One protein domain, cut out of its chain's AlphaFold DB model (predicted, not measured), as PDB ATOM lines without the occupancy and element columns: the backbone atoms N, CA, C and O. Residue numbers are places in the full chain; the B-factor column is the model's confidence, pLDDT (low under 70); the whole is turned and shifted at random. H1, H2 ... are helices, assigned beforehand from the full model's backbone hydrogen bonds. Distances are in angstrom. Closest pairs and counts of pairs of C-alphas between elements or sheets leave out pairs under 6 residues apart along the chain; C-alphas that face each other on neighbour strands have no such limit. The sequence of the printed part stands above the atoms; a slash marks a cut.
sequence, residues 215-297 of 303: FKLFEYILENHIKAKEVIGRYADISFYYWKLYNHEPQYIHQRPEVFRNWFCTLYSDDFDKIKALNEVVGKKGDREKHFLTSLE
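Overview. This is residues 215 to 297 of the 303 residues of an uncharacterized protein of Flavobacterium ummariense (UniProt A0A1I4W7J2). Look for a small rounded globule with its longest helix, H2, in the middle and four other helices set round it: H1 and short H4 on opposite sides of H2, H3 and H5 on two further sides. H5 packs on both H1 and H2, while H3 touches no helix and is only near H2. The printed part has 83 residues, with five named helices in the order H1 to H5 and no named strand, and its class is all helix. It is compact, with a radius of gyration of the C-alphas of 11.8 A, and spans 29 by 28 by 23 A.

Along the chain. Find C-alpha 215 at (-1.474, -7.198, 3.895); from there H1 runs through residues 215 to 224, 14.3 A long. H2 follows at residues 234 to 247, 20.0 A long, from C-alpha 234 at (-15.283, 4.174, 8.594). Next come H3, residues 257 to 268, 15.9 A, and H4, residues 278 to 281. H5, residues 287 to 297, covers 15.5 A and ends at C-alpha 297, (0.070, 2.229, -7.833).

Arrangement. Start at H2, which touches H4; their closest C-alphas, of Ala 236 and Val 281, are 5.6 A apart. H2 touches H5 at a steep tilt of 49 degrees, the same way, closest at the C-alphas of Tyr 241 and Phe 292, 7.2 A. H1 touches H5 at a steep tilt of 47 degrees, opposite ways, closest at the C-alphas of Ile 221 and Ser 295, 6.5 A. H1 and H2 are close but not clearly touching, at a shallow tilt of 30 degrees, opposite ways; the C-alphas of Ile 221 and Tyr 241 come closest, 7.9 A. H2 and H3 are also close but not clearly touching, with the closest C-alphas, of Tyr 242 and Pro 257, 7.9 A apart. H3 is apart from H1, H4 and H5. In H1, H2, H3 and H5 every O i to N i+4 pair is within hydrogen-bond range; H4 is too short for such a pair.

Size, cuts and confidence. The two C-alphas farthest apart, of Glu 230 and Pro 250, are 31.9 A apart. The printed part has no cut; the link H4 to H5 is tight, and the other three are short. Look at residues 283 to 285 for pLDDT under 70; the mean of the printed part is 89.8.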
ATOM      1  N   PHE A 215      -1.565  -7.749   2.546       93.38
ATOM      2  CA  PHE A 215      -1.474  -7.198   3.895       93.38
ATOM      3  C   PHE A 215      -0.831  -5.804   3.875       93.38
ATOM      4  O   PHE A 215      -1.420  -4.854   4.376       93.38
ATOM      5  N   LYS A 216       0.302  -5.656   3.177       90.31
ATOM      6  CA  LYS A 216       1.001  -4.374   3.001       90.31
ATOM      7  C   LYS A 216       0.121  -3.332   2.307       90.31
ATOM      8  O   LYS A 216       0.070  -2.175   2.713       90.31
ATOM      9  N   LEU A 217      -0.608  -3.755   1.275       93.62
ATOM     10  CA  LEU A 217      -1.589  -2.907   0.600       93.62
ATOM     11  C   LEU A 217      -2.720  -2.481   1.545       93.62
ATOM     12  O   LEU A 217      -3.136  -1.324   1.532       93.62
ATOM     13  N   PHE A 218      -3.221  -3.408   2.360       94.56
ATOM     14  CA  PHE A 218      -4.287  -3.134   3.312       94.56
ATOM     15  C   PHE A 218      -3.855  -2.163   4.415       94.56
ATOM     16  O   PHE A 218      -4.609  -1.239   4.708       94.56
ATOM     17  N   GLU A 219      -2.656  -2.320   4.979       92.31
ATOM     18  CA  GLU A 219      -2.110  -1.389   5.978       92.31
ATOM     19  C   GLU A 219      -2.008   0.031   5.417       92.31
ATOM     20  O   GLU A 219      -2.525   0.970   6.021       92.31
ATOM     21  N   TYR A 220      -1.471   0.184   4.203       90.12
ATOM     22  CA  TYR A 220      -1.404   1.489   3.546       90.12
ATOM     23  C   TYR A 220      -2.789   2.123   3.358       90.12
ATOM     24  O   TYR A 220      -2.985   3.308   3.639       90.12
ATOM     25  N   ILE A 221      -3.774   1.337   2.912       93.38
ATOM     26  CA  ILE A 221      -5.162   1.794   2.767       93.38
ATOM     27  C   ILE A 221      -5.742   2.217   4.122       93.38
ATOM     28  O   ILE A 221      -6.418   3.246   4.205       93.38
ATOM     29  N   LEU A 222      -5.494   1.434   5.171       92.94
ATOM     30  CA  LEU A 222      -6.004   1.685   6.512       92.94
ATOM     31  C   LEU A 222      -5.472   3.000   7.087       92.94
ATOM     32  O   LEU A 222      -6.247   3.759   7.662       92.94
ATOM     33  N   GLU A 223      -4.186   3.277   6.892       89.00
ATOM     34  CA  GLU A 223      -3.523   4.483   7.391       89.00
ATOM     35  C   GLU A 223      -3.905   5.744   6.606       89.00
ATOM     36  O   GLU A 223      -4.085   6.810   7.194       89.00
ATOM     37  N   ASN A 224      -4.048   5.637   5.280       90.50
ATOM     38  CA  ASN A 224      -4.144   6.811   4.406       90.50
ATOM     39  C   ASN A 224      -5.561   7.110   3.905       90.50
ATOM     40  O   ASN A 224      -5.851   8.232   3.480       90.50
ATOM     41  N   HIS A 225      -6.444   6.111   3.880       91.69
ATOM     42  CA  HIS A 225      -7.706   6.205   3.141       91.69
ATOM     43  C   HIS A 225      -8.937   5.726   3.908       91.69
ATOM     44  O   HIS A 225     -10.059   5.955   3.440       91.69
ATOM     45  N   ILE A 226      -8.759   5.085   5.061       90.88
ATOM     46  CA  ILE A 226      -9.848   4.733   5.969       90.88
ATOM     47  C   ILE A 226      -9.918   5.791   7.070       90.88
ATOM     48  O   ILE A 226      -8.923   6.135   7.700       90.88
ATOM     49  N   LYS A 227     -11.120   6.318   7.310       90.00
ATOM     50  CA  LYS A 227     -11.360   7.312   8.365       90.00
ATOM     51  C   LYS A 227     -10.962   6.784   9.741       90.00
ATOM     52  O   LYS A 227     -11.120   5.594  10.003       90.00
ATOM     53  N   ALA A 228     -10.537   7.678  10.634       88.25
ATOM     54  CA  ALA A 228     -10.212   7.354  12.023       88.25
ATOM     55  C   ALA A 228     -11.373   6.662  12.764       88.25
ATOM     56  O   ALA A 228     -12.533   6.724  12.338       88.25
ATOM     57  N   LYS A 229     -11.045   5.985  13.873       84.69
ATOM     58  CA  LYS A 229     -12.020   5.299  14.732       84.69
ATOM     59  C   LYS A 229     -13.134   6.270  15.152       84.69
ATOM     60  O   LYS A 229     -12.888   7.464  15.276       84.69
ATOM     61  N   GLU A 230     -14.356   5.758  15.300       84.06
ATOM     62  CA  GLU A 230     -15.557   6.522  15.707       84.06
ATOM     63  C   GLU A 230     -16.076   7.550  14.679       84.06
ATOM     64  O   GLU A 230     -17.154   8.119  14.851       84.06
ATOM     65  N   VAL A 231     -15.390   7.745  13.546       88.81
ATOM     66  CA  VAL A 231     -15.859   8.646  12.487       88.81
ATOM     67  C   VAL A 231     -16.901   7.963  11.596       88.81
ATOM     68  O   VAL A 231     -16.678   6.889  11.023       88.81
ATOM     69  N   ILE A 232     -18.032   8.649  11.381       86.00
ATOM     70  CA  ILE A 232     -19.111   8.183  10.500       86.00
ATOM     71  C   ILE A 232     -18.564   7.842   9.105       86.00
ATOM     72  O   ILE A 232     -17.980   8.663   8.387       86.00
ATOM     73  N   GLY A 233     -18.818   6.601   8.692       87.31
ATOM     74  CA  GLY A 233     -18.443   6.071   7.384       87.31
ATOM     75  C   GLY A 233     -17.190   5.195   7.376       87.31
ATOM     76  O   GLY A 233     -16.982   4.536   6.362       87.31
ATOM     77  N   ARG A 234     -16.436   5.089   8.481       92.62
ATOM     78  CA  ARG A 234     -15.283   4.174   8.594       92.62
ATOM     79  C   ARG A 234     -15.633   2.738   8.193       92.62
ATOM     80  O   ARG A 234     -14.950   2.141   7.370       92.62
ATOM     81  N   TYR A 235     -16.752   2.204   8.685       92.12
ATOM     82  CA  TYR A 235     -17.180   0.833   8.365       92.12
ATOM     83  C   TYR A 235     -17.590   0.649   6.901       92.12
ATOM     84  O   TYR A 235     -17.454  -0.443   6.346       92.12
ATOM     85  N   ALA A 236     -18.079   1.714   6.260       92.06
ATOM     86  CA  ALA A 236     -18.347   1.690   4.827       92.06
ATOM     87  C   ALA A 236     -17.038   1.664   4.025       92.06
ATOM     88  O   ALA A 236     -16.968   0.962   3.021       92.06
ATOM     89  N   ASP A 237     -16.005   2.372   4.489       93.38
ATOM     90  CA  ASP A 237     -14.677   2.367   3.871       93.38
ATOM     91  C   ASP A 237     -14.012   0.988   4.022       93.38
ATOM     92  O   ASP A 237     -13.614   0.397   3.021       93.38
ATOM     93  N   ILE A 238     -14.000   0.413   5.234       95.31
ATOM     94  CA  ILE A 238     -13.480  -0.946   5.494       95.31
ATOM     95  C   ILE A 238     -14.183  -1.979   4.607       95.31
ATOM     96  O   ILE A 238     -13.524  -2.772   3.938       95.31
ATOM     97  N   SER A 239     -15.521  -1.950   4.559       95.75
ATOM     98  CA  SER A 239     -16.291  -2.892   3.739       95.75
ATOM     99  C   SER A 239     -15.972  -2.742   2.250       95.75
ATOM    100  O   SER A 239     -15.835  -3.738   1.544       95.75
ATOM    101  N   PHE A 240     -15.826  -1.504   1.766       95.75
ATOM    102  CA  PHE A 240     -15.474  -1.238   0.375       95.75
ATOM    103  C   PHE A 240     -14.093  -1.805   0.026       95.75
ATOM    104  O   PHE A 240     -13.968  -2.546  -0.950       95.75
ATOM    105  N   TYR A 241     -13.067  -1.494   0.823       96.38
ATOM    106  CA  TYR A 241     -11.703  -1.939   0.531       96.38
ATOM    107  C   TYR A 241     -11.525  -3.442   0.715       96.38
ATOM    108  O   TYR A 241     -10.833  -4.053  -0.094       96.38
ATOM    109  N   TYR A 242     -12.212  -4.059   1.683       97.25
ATOM    110  CA  TYR A 242     -12.281  -5.517   1.778       97.25
ATOM    111  C   TYR A 242     -12.736  -6.127   0.446       97.25
ATOM    112  O   TYR A 242     -12.037  -6.963  -0.120       97.25
ATOM    113  N   TRP A 243     -13.870  -5.674  -0.101       96.50
ATOM    114  CA  TRP A 243     -14.396  -6.234  -1.348       96.50
ATOM    115  C   TRP A 243     -13.499  -5.960  -2.545       96.50
ATOM    116  O   TRP A 243     -13.421  -6.795  -3.442       96.50
ATOM    117  N   LYS A 244     -12.819  -4.813  -2.574       96.00
ATOM    118  CA  LYS A 244     -11.854  -4.511  -3.631       96.00
ATOM    119  C   LYS A 244     -10.654  -5.438  -3.581       96.00
ATOM    120  O   LYS A 244     -10.312  -6.004  -4.605       96.00
ATOM    121  N   LEU A 245     -10.081  -5.662  -2.406       96.19
ATOM    122  CA  LEU A 245      -8.954  -6.577  -2.222       96.19
ATOM    123  C   LEU A 245      -9.346  -8.046  -2.442       96.19
ATOM    124  O   LEU A 245      -8.548  -8.821  -2.967       96.19
ATOM    125  N   TYR A 246     -10.572  -8.418  -2.066       96.50
ATOM    126  CA  TYR A 246     -11.108  -9.771  -2.218       96.50
ATOM    127  C   TYR A 246     -11.494 -10.107  -3.667       96.50
ATOM    128  O   TYR A 246     -11.319 -11.243  -4.087       96.50
ATOM    129  N   ASN A 247     -11.996  -9.146  -4.448       93.94
ATOM    130  CA  ASN A 247     -12.425  -9.376  -5.838       93.94
ATOM    131  C   ASN A 247     -11.378  -8.967  -6.894       93.94
ATOM    132  O   ASN A 247     -11.677  -9.021  -8.085       93.94
ATOM    133  N   HIS A 248     -10.196  -8.492  -6.492       93.69
ATOM    134  CA  HIS A 248      -9.141  -8.101  -7.431       93.69
ATOM    135  C   HIS A 248      -8.446  -9.324  -8.055       93.69
ATOM    136  O   HIS A 248      -8.400 -10.391  -7.449       93.69
ATOM    137  N   GLU A 249      -7.842  -9.145  -9.234       89.88
ATOM    138  CA  GLU A 249      -6.957 -10.125  -9.870       89.88
ATOM    139  C   GLU A 249      -5.556  -9.517 -10.094       89.88
ATOM    140  O   GLU A 249      -5.419  -8.560 -10.858       89.88
ATOM    141  N   PRO A 250      -4.498 -10.020  -9.423       89.31
ATOM    142  CA  PRO A 250      -4.518 -11.119  -8.459       89.31
ATOM    143  C   PRO A 250      -5.224 -10.728  -7.149       89.31
ATOM    144  O   PRO A 250      -5.292  -9.548  -6.798       89.31
ATOM    145  N   GLN A 251      -5.752 -11.725  -6.436       90.56
ATOM    146  CA  GLN A 251      -6.505 -11.527  -5.196       90.56
ATOM    147  C   GLN A 251      -5.575 -11.151  -4.036       90.56
ATOM    148  O   GLN A 251      -4.560 -11.807  -3.815       90.56
ATOM    149  N   TYR A 252      -5.932 -10.123  -3.264       95.44
ATOM    150  CA  TYR A 252      -5.117  -9.630  -2.146       95.44
ATOM    151  C   TYR A 252      -5.615 -10.103  -0.773       95.44
ATOM    152  O   TYR A 252      -4.818 -10.242   0.151       95.44
ATOM    153  N   ILE A 253      -6.913 -10.396  -0.644       96.25
ATOM    154  CA  ILE A 253      -7.518 -11.087   0.508       96.25
ATOM    155  C   ILE A 253      -8.211 -12.341  -0.015       96.25
ATOM    156  O   ILE A 253      -9.122 -12.222  -0.827       96.25
ATOM    157  N   HIS A 254      -7.824 -13.525   0.456       94.31
ATOM    158  CA  HIS A 254      -8.417 -14.802   0.015       94.31
ATOM    159  C   HIS A 254      -9.391 -15.418   1.022       94.31
ATOM    160  O   HIS A 254     -10.047 -16.417   0.731       94.31
ATOM    161  N   GLN A 255      -9.540 -14.802   2.194       95.50
ATOM    162  CA  GLN A 255     -10.474 -15.261   3.219       95.50
ATOM    163  C   GLN A 255     -11.847 -14.613   3.131       95.50
ATOM    164  O   GLN A 255     -11.998 -13.476   2.694       95.50
ATOM    165  N   ARG A 256     -12.851 -15.354   3.612       92.50
ATOM    166  CA  ARG A 256     -14.251 -14.916   3.667       92.50
ATOM    167  C   ARG A 256     -14.448 -13.719   4.615       92.50
ATOM    168  O   ARG A 256     -13.671 -13.561   5.562       92.50
ATOM    169  N   PRO A 257     -15.546 -12.948   4.457       94.06
ATOM    170  CA  PRO A 257     -15.744 -11.704   5.204       94.06
ATOM    171  C   PRO A 257     -15.743 -11.879   6.724       94.06
ATOM    172  O   PRO A 257     -15.245 -11.018   7.437       94.06
ATOM    173  N   GLU A 258     -16.276 -12.994   7.226       92.75
ATOM    174  CA  GLU A 258     -16.324 -13.292   8.662       92.75
ATOM    175  C   GLU A 258     -14.928 -13.508   9.265       92.75
ATOM    176  O   GLU A 258     -14.623 -12.972  10.330       92.75
ATOM    177  N   VAL A 259     -14.055 -14.230   8.554       91.56
ATOM    178  CA  VAL A 259     -12.673 -14.487   8.985       91.56
ATOM    179  C   VAL A 259     -11.883 -13.180   9.008       91.56
ATOM    180  O   VAL A 259     -11.234 -12.871  10.006       91.56
ATOM    181  N   PHE A 260     -12.000 -12.377   7.946       95.81
ATOM    182  CA  PHE A 260     -11.390 -11.051   7.892       95.81
ATOM    183  C   PHE A 260     -11.919 -10.128   8.998       95.81
ATOM    184  O   PHE A 260     -11.125  -9.484   9.676       95.81
ATOM    185  N   ARG A 261     -13.241 -10.086   9.225       94.75
ATOM    186  CA  ARG A 261     -13.859  -9.264  10.279       94.75
ATOM    187  C   ARG A 261     -13.294  -9.613  11.649       94.75
ATOM    188  O   ARG A 261     -12.865  -8.715  12.364       94.75
ATOM    189  N   ASN A 262     -13.298 -10.894  12.011       89.88
ATOM    190  CA  ASN A 262     -12.838 -11.348  13.323       89.88
ATOM    191  C   ASN A 262     -11.367 -10.997  13.545       89.88
ATOM    192  O   ASN A 262     -11.014 -10.478  14.603       89.88
ATOM    193  N   TRP A 263     -10.529 -11.217  12.531       94.19
ATOM    194  CA  TRP A 263      -9.137 -10.787  12.553       94.19
ATOM    195  C   TRP A 263      -9.006  -9.273  12.746       94.19
ATOM    196  O   TRP A 263      -8.305  -8.834  13.654       94.19
ATOM    197  N   PHE A 264      -9.717  -8.477  11.946       92.69
ATOM    198  CA  PHE A 264      -9.622  -7.021  11.988       92.69
ATOM    199  C   PHE A 264     -10.078  -6.456  13.340       92.69
ATOM    200  O   PHE A 264      -9.376  -5.643  13.933       92.69
ATOM    201  N   CYS A 265     -11.218  -6.918  13.860       88.38
ATOM    202  CA  CYS A 265     -11.754  -6.454  15.143       88.38
ATOM    203  C   CYS A 265     -10.825  -6.829  16.304       88.38
ATOM    204  O   CYS A 265     -10.593  -6.016  17.193       88.38
ATOM    205  N   THR A 266     -10.219  -8.021  16.253       84.69
ATOM    206  CA  THR A 266      -9.243  -8.465  17.260       84.69
ATOM    207  C   THR A 266      -7.965  -7.630  17.203       84.69
ATOM    208  O   THR A 266      -7.465  -7.194  18.236       84.69
ATOM    209  N   LEU A 267      -7.425  -7.396  16.002       86.19
ATOM    210  CA  LEU A 267      -6.135  -6.728  15.833       86.19
ATOM    211  C   LEU A 267      -6.217  -5.216  16.077       86.19
ATOM    212  O   LEU A 267      -5.320  -4.649  16.695       86.19
ATOM    213  N   TYR A 268      -7.290  -4.569  15.618       85.38
ATOM    214  CA  TYR A 268      -7.445  -3.111  15.666       85.38
ATOM    215  C   TYR A 268      -8.418  -2.628  16.752       85.38
ATOM    216  O   TYR A 268      -8.686  -1.428  16.838       85.38
ATOM    217  N   SER A 269      -8.932  -3.534  17.599       86.25
ATOM    218  CA  SER A 269      -9.913  -3.227  18.658       86.25
ATOM    219  C   SER A 269     -11.115  -2.424  18.135       86.25
ATOM    220  O   SER A 269     -11.573  -1.476  18.777       86.25
ATOM    221  N   ASP A 270     -11.566  -2.754  16.925       86.81
ATOM    222  CA  ASP A 270     -12.716  -2.143  16.249       86.81
ATOM    223  C   ASP A 270     -13.961  -3.023  16.437       86.81
ATOM    224  O   ASP A 270     -13.826  -4.205  16.751       86.81
ATOM    225  N   ASP A 271     -15.159  -2.469  16.238       85.44
ATOM    226  CA  ASP A 271     -16.411  -3.215  16.439       85.44
ATOM    227  C   ASP A 271     -17.453  -2.887  15.362       85.44
ATOM    228  O   ASP A 271     -17.934  -1.755  15.259       85.44
ATOM    229  N   PHE A 272     -17.787  -3.877  14.529       87.25
ATOM    230  CA  PHE A 272     -18.870  -3.784  13.551       87.25
ATOM    231  C   PHE A 272     -19.493  -5.153  13.245       87.25
ATOM    232  O   PHE A 272     -18.793  -6.144  13.042       87.25
ATOM    233  N   ASP A 273     -20.825  -5.187  13.115       85.06
ATOM    234  CA  ASP A 273     -21.602  -6.432  12.998       85.06
ATOM    235  C   ASP A 273     -21.186  -7.312  11.809       85.06
ATOM    236  O   ASP A 273     -21.024  -8.532  11.918       85.06
ATOM    237  N   LYS A 274     -21.037  -6.697  10.630       91.38
ATOM    238  CA  LYS A 274     -20.748  -7.394   9.371       91.38
ATOM    239  C   LYS A 274     -20.063  -6.488   8.355       91.38
ATOM    240  O   LYS A 274     -20.290  -5.279   8.326       91.38
ATOM    241  N   ILE A 275     -19.302  -7.104   7.455       94.00
ATOM    242  CA  ILE A 275     -18.867  -6.463   6.211       94.00
ATOM    243  C   ILE A 275     -20.106  -6.244   5.334       94.00
ATOM    244  O   ILE A 275     -20.797  -7.202   4.978       94.00
ATOM    245  N   LYS A 276     -20.413  -4.985   5.010       92.06
ATOM    246  CA  LYS A 276     -21.547  -4.629   4.137       92.06
ATOM    247  C   LYS A 276     -21.289  -5.113   2.715       92.06
ATOM    248  O   LYS A 276     -20.135  -5.164   2.294       92.06
ATOM    249  N   ALA A 277     -22.331  -5.453   1.961       90.25
ATOM    250  CA  ALA A 277     -22.180  -5.853   0.567       90.25
ATOM    251  C   ALA A 277     -21.652  -4.683  -0.282       90.25
ATOM    252  O   ALA A 277     -21.912  -3.516   0.016       90.25
ATOM    253  N   LEU A 278     -20.899  -4.984  -1.347       88.38
ATOM    254  CA  LEU A 278     -20.235  -3.955  -2.158       88.38
ATOM    255  C   LEU A 278     -21.230  -2.907  -2.687       88.38
ATOM    256  O   LEU A 278     -20.975  -1.711  -2.580       88.38
ATOM    257  N   ASN A 279     -22.398  -3.336  -3.172       86.25
ATOM    258  CA  ASN A 279     -23.466  -2.455  -3.660       86.25
ATOM    259  C   ASN A 279     -24.027  -1.489  -2.595       86.25
ATOM    260  O   ASN A 279     -24.551  -0.441  -2.960       86.25
ATOM    261  N   GLU A 280     -23.895  -1.799  -1.303       84.88
ATOM    262  CA  GLU A 280     -24.302  -0.918  -0.199       84.88
ATOM    263  C   GLU A 280     -23.270   0.188   0.086       84.88
ATOM    264  O   GLU A 280     -23.582   1.174   0.757       84.88
ATOM    265  N   VAL A 281     -22.027   0.031  -0.393       87.19
ATOM    266  CA  VAL A 281     -20.892   0.911  -0.056       87.19
ATOM    267  C   VAL A 281     -20.238   1.595  -1.258       87.19
ATOM    268  O   VAL A 281     -19.398   2.481  -1.069       87.19
ATOM    269  N   VAL A 282     -20.646   1.275  -2.491       80.62
ATOM    270  CA  VAL A 282     -20.287   2.078  -3.669       80.62
ATOM    271  C   VAL A 282     -21.008   3.429  -3.587       80.62
ATOM    272  O   VAL A 282     -22.209   3.545  -3.817       80.62
ATOM    273  N   GLY A 283     -20.271   4.478  -3.215       66.88
ATOM    274  CA  GLY A 283     -20.794   5.845  -3.192       66.88
ATOM    275  C   GLY A 283     -20.941   6.424  -4.603       66.88
ATOM    276  O   GLY A 283     -20.167   6.097  -5.497       66.88
ATOM    277  N   LYS A 284     -21.875   7.366  -4.791       58.75
ATOM    278  CA  LYS A 284     -22.121   8.042  -6.086       58.75
ATOM    279  C   LYS A 284     -20.925   8.847  -6.634       58.75
ATOM    280  O   LYS A 284     -20.961   9.237  -7.794       58.75
ATOM    281  N   LYS A 285     -19.905   9.140  -5.813       63.53
ATOM    282  CA  LYS A 285     -18.802  10.067  -6.140       63.53
ATOM    283  C   LYS A 285     -17.454   9.416  -6.490       63.53
ATOM    284  O   LYS A 285     -16.530  10.136  -6.822       63.53
ATOM    285  N   GLY A 286     -17.317   8.088  -6.472       73.31
ATOM    286  CA  GLY A 286     -16.101   7.413  -6.970       73.31
ATOM    287  C   GLY A 286     -14.801   7.629  -6.168       73.31
ATOM    288  O   GLY A 286     -13.790   7.018  -6.500       73.31
ATOM    289  N   ASP A 287     -14.805   8.422  -5.091       83.31
ATOM    290  CA  ASP A 287     -13.591   8.759  -4.325       83.31
ATOM    291  C   ASP A 287     -12.849   7.526  -3.777       83.31
ATOM    292  O   ASP A 287     -11.627   7.433  -3.871       83.31
ATOM    293  N   ARG A 288     -13.585   6.525  -3.275       89.31
ATOM    294  CA  ARG A 288     -12.991   5.273  -2.772       89.31
ATOM    295  C   ARG A 288     -12.316   4.451  -3.871       89.31
ATOM    296  O   ARG A 288     -11.302   3.809  -3.619       89.31
ATOM    297  N   GLU A 289     -12.860   4.491  -5.089       91.31
ATOM    298  CA  GLU A 289     -12.253   3.830  -6.250       91.31
ATOM    299  C   GLU A 289     -10.908   4.470  -6.573       91.31
ATOM    300  O   GLU A 289      -9.902   3.781  -6.726       91.31
ATOM    301  N   LYS A 290     -10.884   5.805  -6.610       90.19
ATOM    302  CA  LYS A 290      -9.667   6.571  -6.857       90.19
ATOM    303  C   LYS A 290      -8.594   6.247  -5.815       90.19
ATOM    304  O   LYS A 290      -7.465   5.964  -6.194       90.19
ATOM    305  N   HIS A 291      -8.947   6.235  -4.529       92.50
ATOM    306  CA  HIS A 291      -8.017   5.895  -3.446       92.50
ATOM    307  C   HIS A 291      -7.486   4.460  -3.548       92.50
ATOM    308  O   HIS A 291      -6.293   4.227  -3.347       92.50
ATOM    309  N   PHE A 292      -8.342   3.500  -3.913       93.00
ATOM    310  CA  PHE A 292      -7.916   2.119  -4.131       93.00
ATOM    311  C   PHE A 292      -6.893   2.015  -5.271       93.00
ATOM    312  O   PHE A 292      -5.834   1.420  -5.090       93.00
ATOM    313  N   LEU A 293      -7.154   2.661  -6.413       91.75
ATOM    314  CA  LEU A 293      -6.213   2.699  -7.540       91.75
ATOM    315  C   LEU A 293      -4.890   3.377  -7.162       91.75
ATOM    316  O   LEU A 293      -3.825   2.864  -7.492       91.75
ATOM    317  N   THR A 294      -4.937   4.487  -6.417       91.50
ATOM    318  CA  THR A 294      -3.730   5.143  -5.888       91.50
ATOM    319  C   THR A 294      -2.921   4.207  -4.987       91.50
ATOM    320  O   THR A 294      -1.696   4.189  -5.070       91.50
ATOM    321  N   SER A 295      -3.588   3.386  -4.176       92.75
ATOM    322  CA  SER A 295      -2.928   2.408  -3.301       92.75
ATOM    323  C   SER A 295      -2.280   1.262  -4.087       92.75
ATOM    324  O   SER A 295      -1.182   0.826  -3.747       92.75
ATOM    325  N   LEU A 296      -2.916   0.800  -5.171       90.81
ATOM    326  CA  LEU A 296      -2.325  -0.197  -6.071       90.81
ATOM    327  C   LEU A 296      -1.072   0.338  -6.769       90.81
ATOM    328  O   LEU A 296      -0.064  -0.364  -6.847       90.81
ATOM    329  N   GLU A 297      -1.110   1.581  -7.251       89.12
ATOM    330  CA  GLU A 297       0.070   2.229  -7.833       89.12
ATOM    331  C   GLU A 297       1.185   2.405  -6.800       89.12
ATOM    332  O   GLU A 297       2.349   2.141  -7.106       89.12
TER     333      GLU A 297